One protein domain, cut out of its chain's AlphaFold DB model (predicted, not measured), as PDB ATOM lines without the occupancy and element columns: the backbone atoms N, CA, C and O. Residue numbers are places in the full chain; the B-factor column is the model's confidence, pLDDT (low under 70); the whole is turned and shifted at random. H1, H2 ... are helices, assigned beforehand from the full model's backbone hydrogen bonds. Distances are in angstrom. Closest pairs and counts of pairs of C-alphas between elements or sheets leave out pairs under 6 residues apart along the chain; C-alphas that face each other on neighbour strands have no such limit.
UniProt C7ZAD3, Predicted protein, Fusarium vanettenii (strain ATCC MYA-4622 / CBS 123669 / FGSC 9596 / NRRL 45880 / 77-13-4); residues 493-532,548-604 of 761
ATOM      1  N   PRO A 493     184.323 282.426 289.298       59.78
ATOM      2  CA  PRO A 493     183.137 282.131 288.492       59.78
ATOM      3  C   PRO A 493     183.501 281.771 287.042       59.78
ATOM      4  O   PRO A 493     182.930 282.297 286.092       59.78
ATOM      5  N   LEU A 494     184.462 280.863 286.869       67.62
ATOM      6  CA  LEU A 494     184.823 280.290 285.576       67.62
ATOM      7  C   LEU A 494     183.772 279.238 285.204       67.62
ATOM      8  O   LEU A 494     183.994 278.031 285.336       67.62
ATOM      9  N   GLU A 495     182.592 279.713 284.801       65.06
ATOM     10  CA  GLU A 495     181.543 278.862 284.248       65.06
ATOM     11  C   GLU A 495     182.045 278.158 282.976       65.06
ATOM     12  O   GLU A 495     183.033 278.549 282.346       65.06
ATOM     13  N   ASN A 496     181.401 277.044 282.626       64.62
ATOM     14  CA  ASN A 496     181.807 276.242 281.476       64.62
ATOM     15  C   ASN A 496     181.301 276.894 280.194       64.62
ATOM     16  O   ASN A 496     180.283 276.497 279.633       64.62
ATOM     17  N   ASP A 497     182.037 277.904 279.755       68.06
ATOM     18  CA  ASP A 497     181.815 278.604 278.504       68.06
ATOM     19  C   ASP A 497     182.116 277.680 277.313       68.06
ATOM     20  O   ASP A 497     183.224 277.656 276.774       68.06
ATOM     21  N   ASP A 498     181.095 276.934 276.871       76.38
ATOM     22  CA  ASP A 498     181.129 276.032 275.704       76.38
ATOM     23  C   ASP A 498     181.588 276.726 274.398       76.38
ATOM     24  O   ASP A 498     181.916 276.060 273.412       76.38
ATOM     25  N   TRP A 499     181.621 278.065 274.373       81.81
ATOM     26  CA  TRP A 499     182.090 278.875 273.247       81.81
ATOM     27  C   TRP A 499     183.617 279.070 273.198       81.81
ATOM     28  O   TRP A 499     184.135 279.391 272.125       81.81
ATOM     29  N   ILE A 500     184.358 278.833 274.291       84.75
ATOM     30  CA  ILE A 500     185.831 278.840 274.287       84.75
ATOM     31  C   ILE A 500     186.349 277.401 274.227       84.75
ATOM     32  O   ILE A 500     186.146 276.600 275.138       84.75
ATOM     33  N   SER A 501     187.082 277.067 273.160       89.06
ATOM     34  CA  SER A 501     187.663 275.726 273.036       89.06
ATOM     35  C   SER A 501     188.692 275.459 274.152       89.06
ATOM     36  O   SER A 501     189.466 276.362 274.487       89.06
ATOM     37  N   PRO A 502     188.771 274.232 274.707       88.56
ATOM     38  CA  PRO A 502     189.767 273.891 275.720       88.56
ATOM     39  C   PRO A 502     191.207 274.186 275.289       88.56
ATOM     40  O   PRO A 502     192.023 274.529 276.128       88.56
ATOM     41  N   GLU A 503     191.530 274.092 273.997       90.56
ATOM     42  CA  GLU A 503     192.846 274.450 273.461       90.56
ATOM     43  C   GLU A 503     193.132 275.950 273.554       90.56
ATOM     44  O   GLU A 503     194.256 276.327 273.874       90.56
ATOM     45  N   THR A 504     192.128 276.798 273.307       90.06
ATOM     46  CA  THR A 504     192.268 278.263 273.351       90.06
ATOM     47  C   THR A 504     192.720 278.725 274.730       90.06
ATOM     48  O   THR A 504     193.633 279.539 274.822       90.06
ATOM     49  N   TRP A 505     192.157 278.145 275.798       86.88
ATOM     50  CA  TRP A 505     192.563 278.435 277.176       86.88
ATOM     51  C   TRP A 505     194.062 278.216 277.424       86.88
ATOM     52  O   TRP A 505     194.641 278.941 278.222       86.88
ATOM     53  N   TYR A 506     194.705 277.265 276.739       89.44
ATOM     54  CA  TYR A 506     196.128 276.949 276.915       89.44
ATOM     55  C   TYR A 506     197.027 277.463 275.773       89.44
ATOM     56  O   TYR A 506     198.215 277.135 275.750       89.44
ATOM     57  N   ASP A 507     196.520 278.300 274.861       90.12
ATOM     58  CA  ASP A 507     197.317 278.980 273.830       90.12
ATOM     59  C   ASP A 507     198.118 280.147 274.447       90.12
ATOM     60  O   ASP A 507     197.561 281.039 275.089       90.12
ATOM     61  N   ASP A 508     199.440 280.173 274.253       90.38
ATOM     62  CA  ASP A 508     200.308 281.251 274.759       90.38
ATOM     63  C   ASP A 508     199.930 282.628 274.206       90.38
ATOM     64  O   ASP A 508     200.074 283.644 274.887       90.38
ATOM     65  N   ARG A 509     199.390 282.674 272.985       92.50
ATOM     66  CA  ARG A 509     198.944 283.912 272.339       92.50
ATOM     67  C   ARG A 509     197.654 284.433 272.966       92.50
ATOM     68  O   ARG A 509     197.480 285.645 273.052       92.50
ATOM     69  N   PHE A 510     196.784 283.534 273.434       89.25
ATOM     70  CA  PHE A 510     195.573 283.883 274.178       89.25
ATOM     71  C   PHE A 510     195.934 284.480 275.538       89.25
ATOM     72  O   PHE A 510     195.546 285.610 275.827       89.25
ATOM     73  N   GLY A 511     196.774 283.791 276.321       87.12
ATOM     74  CA  GLY A 511     197.278 284.319 277.593       87.12
ATOM     75  C   GLY A 511     197.974 285.671 277.431       87.12
ATOM     76  O   GLY A 511     197.663 286.620 278.146       87.12
ATOM     77  N   THR A 512     198.838 285.799 276.422       89.31
ATOM     78  CA  THR A 512     199.533 287.056 276.115       89.31
ATOM     79  C   THR A 512     198.562 288.174 275.728       89.31
ATOM     80  O   THR A 512     198.729 289.299 276.196       89.31
ATOM     81  N   ALA A 513     197.544 287.906 274.900       88.94
ATOM     82  CA  ALA A 513     196.535 288.905 274.543       88.94
ATOM     83  C   ALA A 513     195.808 289.430 275.792       88.94
ATOM     84  O   ALA A 513     195.728 290.646 275.975       88.94
ATOM     85  N   LEU A 514     195.391 288.531 276.689       83.75
ATOM     86  CA  LEU A 514     194.690 288.879 277.927       83.75
ATOM     87  C   LEU A 514     195.531 289.727 278.882       83.75
ATOM     88  O   LEU A 514     195.029 290.734 279.376       83.75
ATOM     89  N   LEU A 515     196.811 289.389 279.086       84.56
ATOM     90  CA  LEU A 515     197.719 290.198 279.916       84.56
ATOM     91  C   LEU A 515     197.921 291.618 279.370       84.56
ATOM     92  O   LEU A 515     198.133 292.551 280.135       84.56
ATOM     93  N   HIS A 516     197.808 291.802 278.053       86.25
ATOM     94  CA  HIS A 516     197.867 293.115 277.407       86.25
ATOM     95  C   HIS A 516     196.487 293.784 277.254       86.25
ATOM     96  O   HIS A 516     196.379 294.788 276.550       86.25
ATOM     97  N   GLY A 517     195.421 293.215 277.832       83.69
ATOM     98  CA  GLY A 517     194.040 293.694 277.690       83.69
ATOM     99  C   GLY A 517     193.448 293.569 276.277       83.69
ATOM    100  O   GLY A 517     192.343 294.054 276.036       83.69
ATOM    101  N   LYS A 518     194.152 292.920 275.343       87.38
ATOM    102  CA  LYS A 518     193.772 292.769 273.930       87.38
ATOM    103  C   LYS A 518     192.768 291.628 273.750       87.38
ATOM    104  O   LYS A 518     192.783 290.649 274.492       87.38
ATOM    105  N   SER A 519     191.927 291.735 272.726       84.44
ATOM    106  CA  SER A 519     191.082 290.627 272.276       84.44
ATOM    107  C   SER A 519     191.900 289.542 271.564       84.44
ATOM    108  O   SER A 519     192.968 289.801 271.004       84.44
ATOM    109  N   PHE A 520     191.381 288.314 271.567       85.62
ATOM    110  CA  PHE A 520     191.957 287.177 270.853       85.62
ATOM    111  C   PHE A 520     190.897 286.521 269.963       85.62
ATOM    112  O   PHE A 520     189.990 285.835 270.435       85.62
ATOM    113  N   GLY A 521     190.984 286.762 268.653       87.69
ATOM    114  CA  GLY A 521     189.902 286.419 267.730       87.69
ATOM    115  C   GLY A 521     188.624 287.176 268.100       87.69
ATOM    116  O   GLY A 521     188.648 288.396 268.225       87.69
ATOM    117  N   ASN A 522     187.529 286.445 268.319       83.56
ATOM    118  CA  ASN A 522     186.243 287.012 268.745       83.56
ATOM    119  C   ASN A 522     186.095 287.105 270.278       83.56
ATOM    120  O   ASN A 522     185.020 287.447 270.761       83.56
ATOM    121  N   ILE A 523     187.133 286.751 271.043       81.44
ATOM    122  CA  ILE A 523     187.109 286.774 272.508       81.44
ATOM    123  C   ILE A 523     187.622 288.139 272.966       81.44
ATOM    124  O   ILE A 523     188.825 288.405 272.904       81.44
ATOM    125  N   GLU A 524     186.724 289.021 273.404       75.56
ATOM    126  CA  GLU A 524     187.129 290.241 274.105       75.56
ATOM    127  C   GLU A 524     187.643 289.888 275.503       75.56
ATOM    128  O   GLU A 524     187.098 289.015 276.180       75.56
ATOM    129  N   SER A 525     188.690 290.584 275.950       67.38
ATOM    130  CA  SER A 525     189.292 290.369 277.269       67.38
ATOM    131  C   SER A 525     188.251 290.513 278.386       67.38
ATOM    132  O   SER A 525     188.180 289.662 279.267       67.38
ATOM    133  N   CYS A 526     187.372 291.517 278.290       64.06
ATOM    134  CA  CYS A 526     186.277 291.781 279.228       64.06
ATOM    135  C   CYS A 526     185.295 290.601 279.414       64.06
ATOM    136  O   CYS A 526     184.740 290.449 280.503       64.06
ATOM    137  N   CYS A 527     185.093 289.747 278.401       63.53
ATOM    138  CA  CYS A 527     184.123 288.649 278.466       63.53
ATOM    139  C   CYS A 527     184.513 287.580 279.493       63.53
ATOM    140  O   CYS A 527     183.633 287.034 280.149       63.53
ATOM    141  N   ILE A 528     185.814 287.344 279.691       65.62
ATOM    142  CA  ILE A 528     186.334 286.346 280.643       65.62
ATOM    143  C   ILE A 528     186.067 286.748 282.100       65.62
ATOM    144  O   ILE A 528     185.976 285.889 282.972       65.62
ATOM    145  N   PHE A 529     185.934 288.047 282.371       61.16
ATOM    146  CA  PHE A 529     185.730 288.568 283.723       61.16
ATOM    147  C   PHE A 529     184.245 288.687 284.100       61.16
ATOM    148  O   PHE A 529     183.914 288.649 285.279       61.16
ATOM    149  N   LEU A 530     183.346 288.851 283.119       54.91
ATOM    150  CA  LEU A 530     181.995 289.389 283.350       54.91
ATOM    151  C   LEU A 530     180.850 288.577 282.718       54.91
ATOM    152  O   LEU A 530     179.785 289.134 282.457       54.91
ATOM    153  N   HIS A 531     181.007 287.273 282.476       52.91
ATOM    154  CA  HIS A 531     179.914 286.418 281.982       52.91
ATOM    155  C   HIS A 531     178.867 286.044 283.056       52.91
ATOM    156  O   HIS A 531     178.532 284.888 283.289       52.91
ATOM    157  N   ARG A 532     178.220 287.072 283.621       52.81
ATOM    158  CA  ARG A 532     176.753 287.058 283.693       52.81
ATOM    159  C   ARG A 532     176.222 287.807 282.468       52.81
ATOM    160  O   ARG A 532     176.648 288.940 282.242       52.81
ATOM    161  N   GLN A 548     185.555 290.126 296.532       72.25
ATOM    162  CA  GLN A 548     186.939 289.897 296.959       72.25
ATOM    163  C   GLN A 548     187.667 288.894 296.052       72.25
ATOM    164  O   GLN A 548     188.753 289.198 295.570       72.25
ATOM    165  N   SER A 549     187.061 287.737 295.759       73.00
ATOM    166  CA  SER A 549     187.663 286.740 294.856       73.00
ATOM    167  C   SER A 549     187.744 287.231 293.407       73.00
ATOM    168  O   SER A 549     188.669 286.869 292.687       73.00
ATOM    169  N   GLU A 550     186.803 288.072 292.963       75.75
ATOM    170  CA  GLU A 550     186.884 288.722 291.649       75.75
ATOM    171  C   GLU A 550     188.042 289.732 291.588       75.75
ATOM    172  O   GLU A 550     188.837 289.702 290.647       75.75
ATOM    173  N   GLN A 551     188.194 290.577 292.613       79.06
ATOM    174  CA  GLN A 551     189.294 291.537 292.697       79.06
ATOM    175  C   GLN A 551     190.659 290.840 292.798       79.06
ATOM    176  O   GLN A 551     191.577 291.212 292.073       79.06
ATOM    177  N   GLU A 552     190.789 289.791 293.613       80.31
ATOM    178  CA  GLU A 552     192.015 288.990 293.703       80.31
ATOM    179  C   GLU A 552     192.378 288.347 292.357       80.31
ATOM    180  O   GLU A 552     193.536 288.389 291.930       80.31
ATOM    181  N   TYR A 553     191.387 287.787 291.654       78.94
ATOM    182  CA  TYR A 553     191.583 287.245 290.312       78.94
ATOM    183  C   TYR A 553     192.091 288.324 289.344       78.94
ATOM    184  O   TYR A 553     193.054 288.094 288.606       78.94
ATOM    185  N   LEU A 554     191.492 289.518 289.376       77.75
ATOM    186  CA  LEU A 554     191.926 290.662 288.573       77.75
ATOM    187  C   LEU A 554     193.352 291.110 288.922       77.75
ATOM    188  O   LEU A 554     194.142 291.346 288.010       77.75
ATOM    189  N   ASP A 555     193.706 291.207 290.203       82.19
ATOM    190  CA  ASP A 555     195.031 291.646 290.656       82.19
ATOM    191  C   ASP A 555     196.133 290.650 290.299       82.19
ATOM    192  O   ASP A 555     197.204 291.034 289.829       82.19
ATOM    193  N   ALA A 556     195.855 289.356 290.403       81.56
ATOM    194  CA  ALA A 556     196.772 288.327 289.946       81.56
ATOM    195  C   ALA A 556     196.925 288.310 288.412       81.56
ATOM    196  O   ALA A 556     198.050 288.175 287.930       81.56
ATOM    197  N   VAL A 557     195.849 288.518 287.637       79.25
ATOM    198  CA  VAL A 557     195.947 288.675 286.171       79.25
ATOM    199  C   VAL A 557     196.749 289.932 285.806       79.25
ATOM    200  O   VAL A 557     197.622 289.853 284.942       79.25
ATOM    201  N   ARG A 558     196.546 291.062 286.501       80.00
ATOM    202  CA  ARG A 558     197.379 292.277 286.366       80.00
ATOM    203  C   ARG A 558     198.853 291.995 286.686       80.00
ATOM    204  O   ARG A 558     199.729 292.500 285.994       80.00
ATOM    205  N   ALA A 559     199.126 291.136 287.668       81.50
ATOM    206  CA  ALA A 559     200.463 290.659 288.029       81.50
ATOM    207  C   ALA A 559     201.027 289.560 287.095       81.50
ATOM    208  O   ALA A 559     201.955 288.845 287.474       81.50
ATOM    209  N   GLY A 560     200.469 289.374 285.891       82.31
ATOM    210  CA  GLY A 560     200.966 288.407 284.903       82.31
ATOM    211  C   GLY A 560     200.523 286.954 285.123       82.31
ATOM    212  O   GLY A 560     200.930 286.068 284.370       82.31
ATOM    213  N   ARG A 561     199.701 286.669 286.142       83.06
ATOM    214  CA  ARG A 561     199.356 285.301 286.569       83.06
ATOM    215  C   ARG A 561     198.062 284.837 285.898       83.06
ATOM    216  O   ARG A 561     196.971 285.315 286.196       83.06
ATOM    217  N   LEU A 562     198.175 283.855 285.009       84.38
ATOM    218  CA  LEU A 562     197.061 283.316 284.221       84.38
ATOM    219  C   LEU A 562     196.203 282.318 285.031       84.38
ATOM    220  O   LEU A 562     196.148 281.133 284.702       84.38
ATOM    221  N   ILE A 563     195.523 282.774 286.094       82.25
ATOM    222  CA  ILE A 563     194.737 281.894 286.989       82.25
ATOM    223  C   ILE A 563     193.705 281.056 286.226       82.25
ATOM    224  O   ILE A 563     193.465 279.916 286.600       82.25
ATOM    225  N   PHE A 564     193.125 281.546 285.127       81.12
ATOM    226  CA  PHE A 564     192.165 280.767 284.333       81.12
ATOM    227  C   PHE A 564     192.714 279.427 283.807       81.12
ATOM    228  O   PHE A 564     191.931 278.525 283.507       81.12
ATOM    229  N   LEU A 565     194.041 279.243 283.733       85.25
ATOM    230  CA  LEU A 565     194.665 277.947 283.420       85.25
ATOM    231  C   LEU A 565     194.366 276.874 284.484       85.25
ATOM    232  O   LEU A 565     194.537 275.681 284.218       85.25
ATOM    233  N   LEU A 566     193.900 277.299 285.662       78.31
ATOM    234  CA  LEU A 566     193.386 276.484 286.759       78.31
ATOM    235  C   LEU A 566     191.893 276.127 286.609       78.31
ATOM    236  O   LEU A 566     191.316 275.519 287.508       78.31
ATOM    237  N   ASN A 567     191.235 276.459 285.490       82.81
ATOM    238  CA  ASN A 567     189.875 275.986 285.226       82.81
ATOM    239  C   ASN A 567     189.863 274.450 285.110       82.81
ATOM    240  O   ASN A 567     190.271 273.874 284.097       82.81
ATOM    241  N   LEU A 568     189.338 273.786 286.148       84.56
ATOM    242  CA  LEU A 568     189.237 272.329 286.234       84.56
ATOM    243  C   LEU A 568     188.539 271.702 285.028       84.56
ATOM    244  O   LEU A 568     188.935 270.619 284.583       84.56
ATOM    245  N   THR A 569     187.488 272.341 284.515       85.75
ATOM    246  CA  THR A 569     186.728 271.806 283.389       85.75
ATOM    247  C   THR A 569     187.513 271.935 282.099       85.75
ATOM    248  O   THR A 569     187.608 270.939 281.386       85.75
ATOM    249  N   SER A 570     188.125 273.089 281.821       86.38
ATOM    250  CA  SER A 570     188.984 273.279 280.645       86.38
ATOM    251  C   SER A 570     190.181 272.328 280.682       86.38
ATOM    252  O   SER A 570     190.437 271.633 279.696       86.38
ATOM    253  N   PHE A 571     190.832 272.181 281.842       88.69
ATOM    254  CA  PHE A 571     191.913 271.215 282.060       88.69
ATOM    255  C   PHE A 571     191.448 269.777 281.780       88.69
ATOM    256  O   PHE A 571     192.061 269.058 280.992       88.69
ATOM    257  N   ALA A 572     190.321 269.351 282.362       88.50
ATOM    258  CA  ALA A 572     189.781 268.003 282.173       88.50
ATOM    259  C   ALA A 572     189.202 267.766 280.764       88.50
ATOM    260  O   ALA A 572     189.212 266.637 280.266       88.50
ATOM    261  N   ALA A 573     188.665 268.790 280.102       89.06
ATOM    262  CA  ALA A 573     188.184 268.728 278.725       89.06
ATOM    263  C   ALA A 573     189.356 268.565 277.752       89.06
ATOM    264  O   ALA A 573     189.334 267.632 276.945       89.06
ATOM    265  N   LEU A 574     190.414 269.369 277.901       90.31
ATOM    266  CA  LEU A 574     191.638 269.232 277.116       90.31
ATOM    267  C   LEU A 574     192.314 267.876 277.375       90.31
ATOM    268  O   LEU A 574     192.652 267.183 276.417       90.31
ATOM    269  N   ALA A 575     192.422 267.431 278.635       90.06
ATOM    270  CA  ALA A 575     192.949 266.109 278.995       90.06
ATOM    271  C   ALA A 575     192.189 264.960 278.308       90.06
ATOM    272  O   ALA A 575     192.795 264.024 277.784       90.06
ATOM    273  N   ARG A 576     190.848 265.034 278.266       89.94
ATOM    274  CA  ARG A 576     189.997 264.053 277.569       89.94
ATOM    275  C   ARG A 576     190.195 264.096 276.054       89.94
ATOM    276  O   ARG A 576     190.373 263.040 275.450       89.94
ATOM    277  N   LYS A 577     190.191 265.288 275.448       91.19
ATOM    278  CA  LYS A 577     190.317 265.481 273.992       91.19
ATOM    279  C   LYS A 577     191.679 265.021 273.462       91.19
ATOM    280  O   LYS A 577     191.743 264.296 272.473       91.19
ATOM    281  N   THR A 578     192.748 265.352 274.179       90.69
ATOM    282  CA  THR A 578     194.130 264.928 273.888       90.69
ATOM    283  C   THR A 578     194.456 263.505 274.348       90.69
ATOM    284  O   THR A 578     195.528 262.997 274.027       90.69
ATOM    285  N   LYS A 579     193.553 262.846 275.093       90.19
ATOM    286  CA  LYS A 579     193.752 261.520 275.706       90.19
ATOM    287  C   LYS A 579     194.997 261.447 276.604       90.19
ATOM    288  O   LYS A 579     195.684 260.430 276.601       90.19
ATOM    289  N   PHE A 580     195.263 262.501 277.383       86.94
ATOM    290  CA  PHE A 580     196.433 262.610 278.270       86.94
ATOM    291  C   PHE A 580     197.779 262.473 277.521       86.94
ATOM    292  O   PHE A 580     198.733 261.901 278.043       86.94
ATOM    293  N   SER A 581     197.860 262.967 276.280       88.31
ATOM    294  CA  SER A 581     199.091 262.911 275.482       88.31
ATOM    295  C   SER A 581     200.195 263.826 276.027       88.31
ATOM    296  O   SER A 581     199.927 264.787 276.751       88.31
ATOM    297  N   ALA A 582     201.436 263.590 275.584       85.81
ATOM    298  CA  ALA A 582     202.577 264.461 275.875       85.81
ATOM    299  C   ALA A 582     202.314 265.935 275.503       85.81
ATOM    300  O   ALA A 582     202.767 266.837 276.202       85.81
ATOM    301  N   GLN A 583     201.519 266.193 274.456       85.31
ATOM    302  CA  GLN A 583     201.105 267.545 274.079       85.31
ATOM    303  C   GLN A 583     200.284 268.227 275.184       85.31
ATOM    304  O   GLN A 583     200.560 269.376 275.508       85.31
ATOM    305  N   PHE A 584     199.314 267.547 275.801       88.38
ATOM    306  CA  PHE A 584     198.567 268.119 276.929       88.38
ATOM    307  C   PHE A 584     199.448 268.296 278.170       88.38
ATOM    308  O   PHE A 584     199.314 269.287 278.895       88.38
ATOM    309  N   SER A 585     200.396 267.384 278.389       85.19
ATOM    310  CA  SER A 585     201.393 267.548 279.442       85.19
ATOM    311  C   SER A 585     202.235 268.820 279.218       85.19
ATOM    312  O   SER A 585     202.481 269.560 280.168       85.19
ATOM    313  N   LEU A 586     202.614 269.128 277.970       84.75
ATOM    314  CA  LEU A 586     203.368 270.338 277.601       84.75
ATOM    315  C   LEU A 586     202.519 271.616 277.646       84.75
ATOM    316  O   LEU A 586     202.972 272.627 278.169       84.75
ATOM    317  N   GLN A 587     201.303 271.582 277.096       85.12
ATOM    318  CA  GLN A 587     200.456 272.767 276.927       85.12
ATOM    319  C   GLN A 587     199.740 273.182 278.215       85.12
ATOM    320  O   GLN A 587     199.609 274.375 278.475       85.12
ATOM    321  N   ALA A 588     199.291 272.219 279.024       88.56
ATOM    322  CA  ALA A 588     198.487 272.486 280.215       88.56
ATOM    323  C   ALA A 588     199.198 272.108 281.512       88.56
ATOM    324  O   ALA A 588     199.329 272.946 282.402       88.56
ATOM    325  N   THR A 589     199.688 270.869 281.626       88.12
ATOM    326  CA  THR A 589     200.277 270.398 282.893       88.12
ATOM    327  C   THR A 589     201.515 271.211 283.271       88.12
ATOM    328  O   THR A 589     201.610 271.649 284.412       88.12
ATOM    329  N   ARG A 590     202.413 271.496 282.316       87.06
ATOM    330  CA  ARG A 590     203.593 272.347 282.537       87.06
ATOM    331  C   ARG A 590     203.225 273.731 283.077       87.06
ATOM    332  O   ARG A 590     203.799 274.147 284.076       87.06
ATOM    333  N   LYS A 591     202.250 274.412 282.464       87.31
ATOM    334  CA  LYS A 591     201.835 275.766 282.873       87.31
ATOM    335  C   LYS A 591     201.219 275.771 284.271       87.31
ATOM    336  O   LYS A 591     201.581 276.599 285.097       87.31
ATOM    337  N   VAL A 592     200.338 274.808 284.560       87.00
ATOM    338  CA  VAL A 592     199.771 274.626 285.906       87.00
ATOM    339  C   VAL A 592     200.884 274.384 286.928       87.00
ATOM    340  O   VAL A 592     200.904 275.045 287.964       87.00
ATOM    341  N   LEU A 593     201.837 273.496 286.622       87.44
ATOM    342  CA  LEU A 593     202.977 273.235 287.496       87.44
ATOM    343  C   LEU A 593     203.827 274.495 287.704       87.44
ATOM    344  O   LEU A 593     204.081 274.822 288.850       87.44
ATOM    345  N   GLN A 594     204.180 275.266 286.675       85.88
ATOM    346  CA  GLN A 594     204.930 276.527 286.835       85.88
ATOM    347  C   GLN A 594     204.243 277.531 287.781       85.88
ATOM    348  O   GLN A 594     204.908 278.276 288.508       85.88
ATOM    349  N   MET A 595     202.907 277.547 287.808       85.44
ATOM    350  CA  MET A 595     202.168 278.451 288.686       85.44
ATOM    351  C   MET A 595     202.204 278.030 290.159       85.44
ATOM    352  O   MET A 595     202.318 278.927 290.985       85.44
ATOM    353  N   VAL A 596     202.191 276.734 290.496       87.44
ATOM    354  CA  VAL A 596     202.131 276.257 291.903       87.44
ATOM    355  C   VAL A 596     203.402 275.567 292.415       87.44
ATOM    356  O   VAL A 596     203.577 275.431 293.619       87.44
ATOM    357  N   THR A 597     204.283 275.101 291.535       88.56
ATOM    358  CA  THR A 597     205.374 274.174 291.880       88.56
ATOM    359  C   THR A 597     206.659 274.912 292.199       88.56
ATOM    360  O   THR A 597     207.008 275.891 291.542       88.56
ATOM    361  N   ILE A 598     207.375 274.380 293.180       85.88
ATOM    362  CA  ILE A 598     208.751 274.718 293.519       85.88
ATOM    363  C   ILE A 598     209.527 273.421 293.397       85.88
ATOM    364  O   ILE A 598     209.138 272.409 293.988       85.88
ATOM    365  N   GLN A 599     210.570 273.425 292.574       83.75
ATOM    366  CA  GLN A 599     211.347 272.223 292.343       83.75
ATOM    367  C   GLN A 599     212.811 272.534 292.098       83.75
ATOM    368  O   GLN A 599     213.176 273.059 291.043       83.75
ATOM    369  N   ARG A 600     213.629 272.077 293.042       79.56
ATOM    370  CA  ARG A 600     215.081 271.985 292.935       79.56
ATOM    371  C   ARG A 600     215.536 270.531 292.969       79.56
ATOM    372  O   ARG A 600     215.021 269.730 293.756       79.56
ATOM    373  N   GLY A 601     216.510 270.207 292.129       81.62
ATOM    374  CA  GLY A 601     217.344 269.025 292.308       81.62
ATOM    375  C   GLY A 601     218.473 269.311 293.298       81.62
ATOM    376  O   GLY A 601     218.757 270.463 293.631       81.62
ATOM    377  N   MET A 602     219.190 268.276 293.732       78.50
ATOM    378  CA  MET A 602     220.418 268.422 294.518       78.50
ATOM    379  C   MET A 602     221.453 269.325 293.831       78.50
ATOM    380  O   MET A 602     222.195 270.034 294.504       78.50
ATOM    381  N   ASN A 603     221.489 269.336 292.498       80.94
ATOM    382  CA  ASN A 603     222.456 270.115 291.724       80.94
ATOM    383  C   ASN A 603     221.953 271.514 291.329       80.94
ATOM    384  O   ASN A 603     222.679 272.232 290.644       80.94
ATOM    385  N   SER A 604     220.751 271.914 291.759       82.31
ATOM    386  CA  SER A 604     220.235 273.260 291.523       82.31
ATOM    387  C   SER A 604     221.153 274.308 292.148       82.31
ATOM    388  O   SER A 604     221.280 274.402 293.370       82.31
TER     389      SER A 604
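AT A GLANCE: This is residues 493 to 532 and 548 to 604 of the 761 residues of the protein "Predicted protein" of Fusarium vanettenii (strain ATCC MYA-4622 / CBS 123669 / FGSC 9596 / NRRL 45880 / 77-13-4) (UniProt C7ZAD3). A small cluster of short helices is built round the four-residue H5 in its middle, with H6 and H7 side by side and running opposite ways on one side, and H2, H3 and H4 on the other. H2 and H3 touch no other helix, and residues 596 to 604, of which 596 belongs to H7, stick out as a free tail; without it the body of 88 residues spans 34 by 26 by 23 A. The printed part has 97 residues with seven named helices, H1 to H7 in chain order, and no named strand; the class is all helix. It is compact, with a radius of gyration of the C-alphas of 14.3 A, and elongated, spanning 47 by 30 by 23 A.

IN THESE COORDINATES: Begin at Pro 493 and go on to C-alpha 502 at (189.767, 273.891, 275.720), where H1 starts and runs to residue 505. H2 is residues 508 to 515, 10.6 A long, and H3 is residues 525 to 530. Past the cut, find C-alpha 548 at (186.939, 289.897, 296.959), where H4 starts; it runs to residue 558 over 15.1 A. H5 is residues 563 to 566, and H6 is residues 568 to 577, 14.1 A long. H7, the longest, runs 19.9 A from residue 582 to C-alpha 596 at (202.131, 276.257, 291.903).

HOW THE PARTS SIT: Start at H1, which touches H6, the closest C-alphas being those of Pro 502 and Ser 570, 5.0 A apart. H2 and H4 are close but not clearly touching, at a steep tilt of 64 degrees, opposite ways; their closest C-alphas, those of Leu 515 and Val 557, are 6.7 A apart. H2 and H3 are also close but not clearly touching, with the C-alphas of Leu 514 and Ser 525 closest at 5.6 A. H4 and H5 only just touch, only at the corner, with 3 pairs of C-alphas within 8 A; the closest are those of Val 557 and Ile 563, 6.9 A apart. H5 touches H7 through residues 588 to 592 of H7 alone, closest at the C-alphas of Leu 565 and Val 592, 6.6 A apart. H6 and H7 form a helical hairpin at a shallow tilt of 17 degrees, opposite ways; they only just touch, with 3 pairs within 8 A, through residues 584 to 588 of H7 alone, and the C-alphas of Ala 575 and Phe 584 are closest at 6.3 A. H3 and H7 are apart, for instance. In H2, H4 and H6 every O i to N i+4 pair is within hydrogen-bond range; in H3 it is 1 of 2 and in H7 9 of 11, while H1 and H5 are too short for such a pair.

THE WHOLE: The C-alphas of Arg 532 and Asn 603, the two farthest apart, are 49.4 A apart. Residues 533 to 547 are not printed, and C-alphas 532 and 548 stand 17.0 A apart across the cut. Of the links printed whole, none is long. Confidence is low, under 70, in residues 493 to 497 and 525 to 532; the mean pLDDT of the printed part is 81.8.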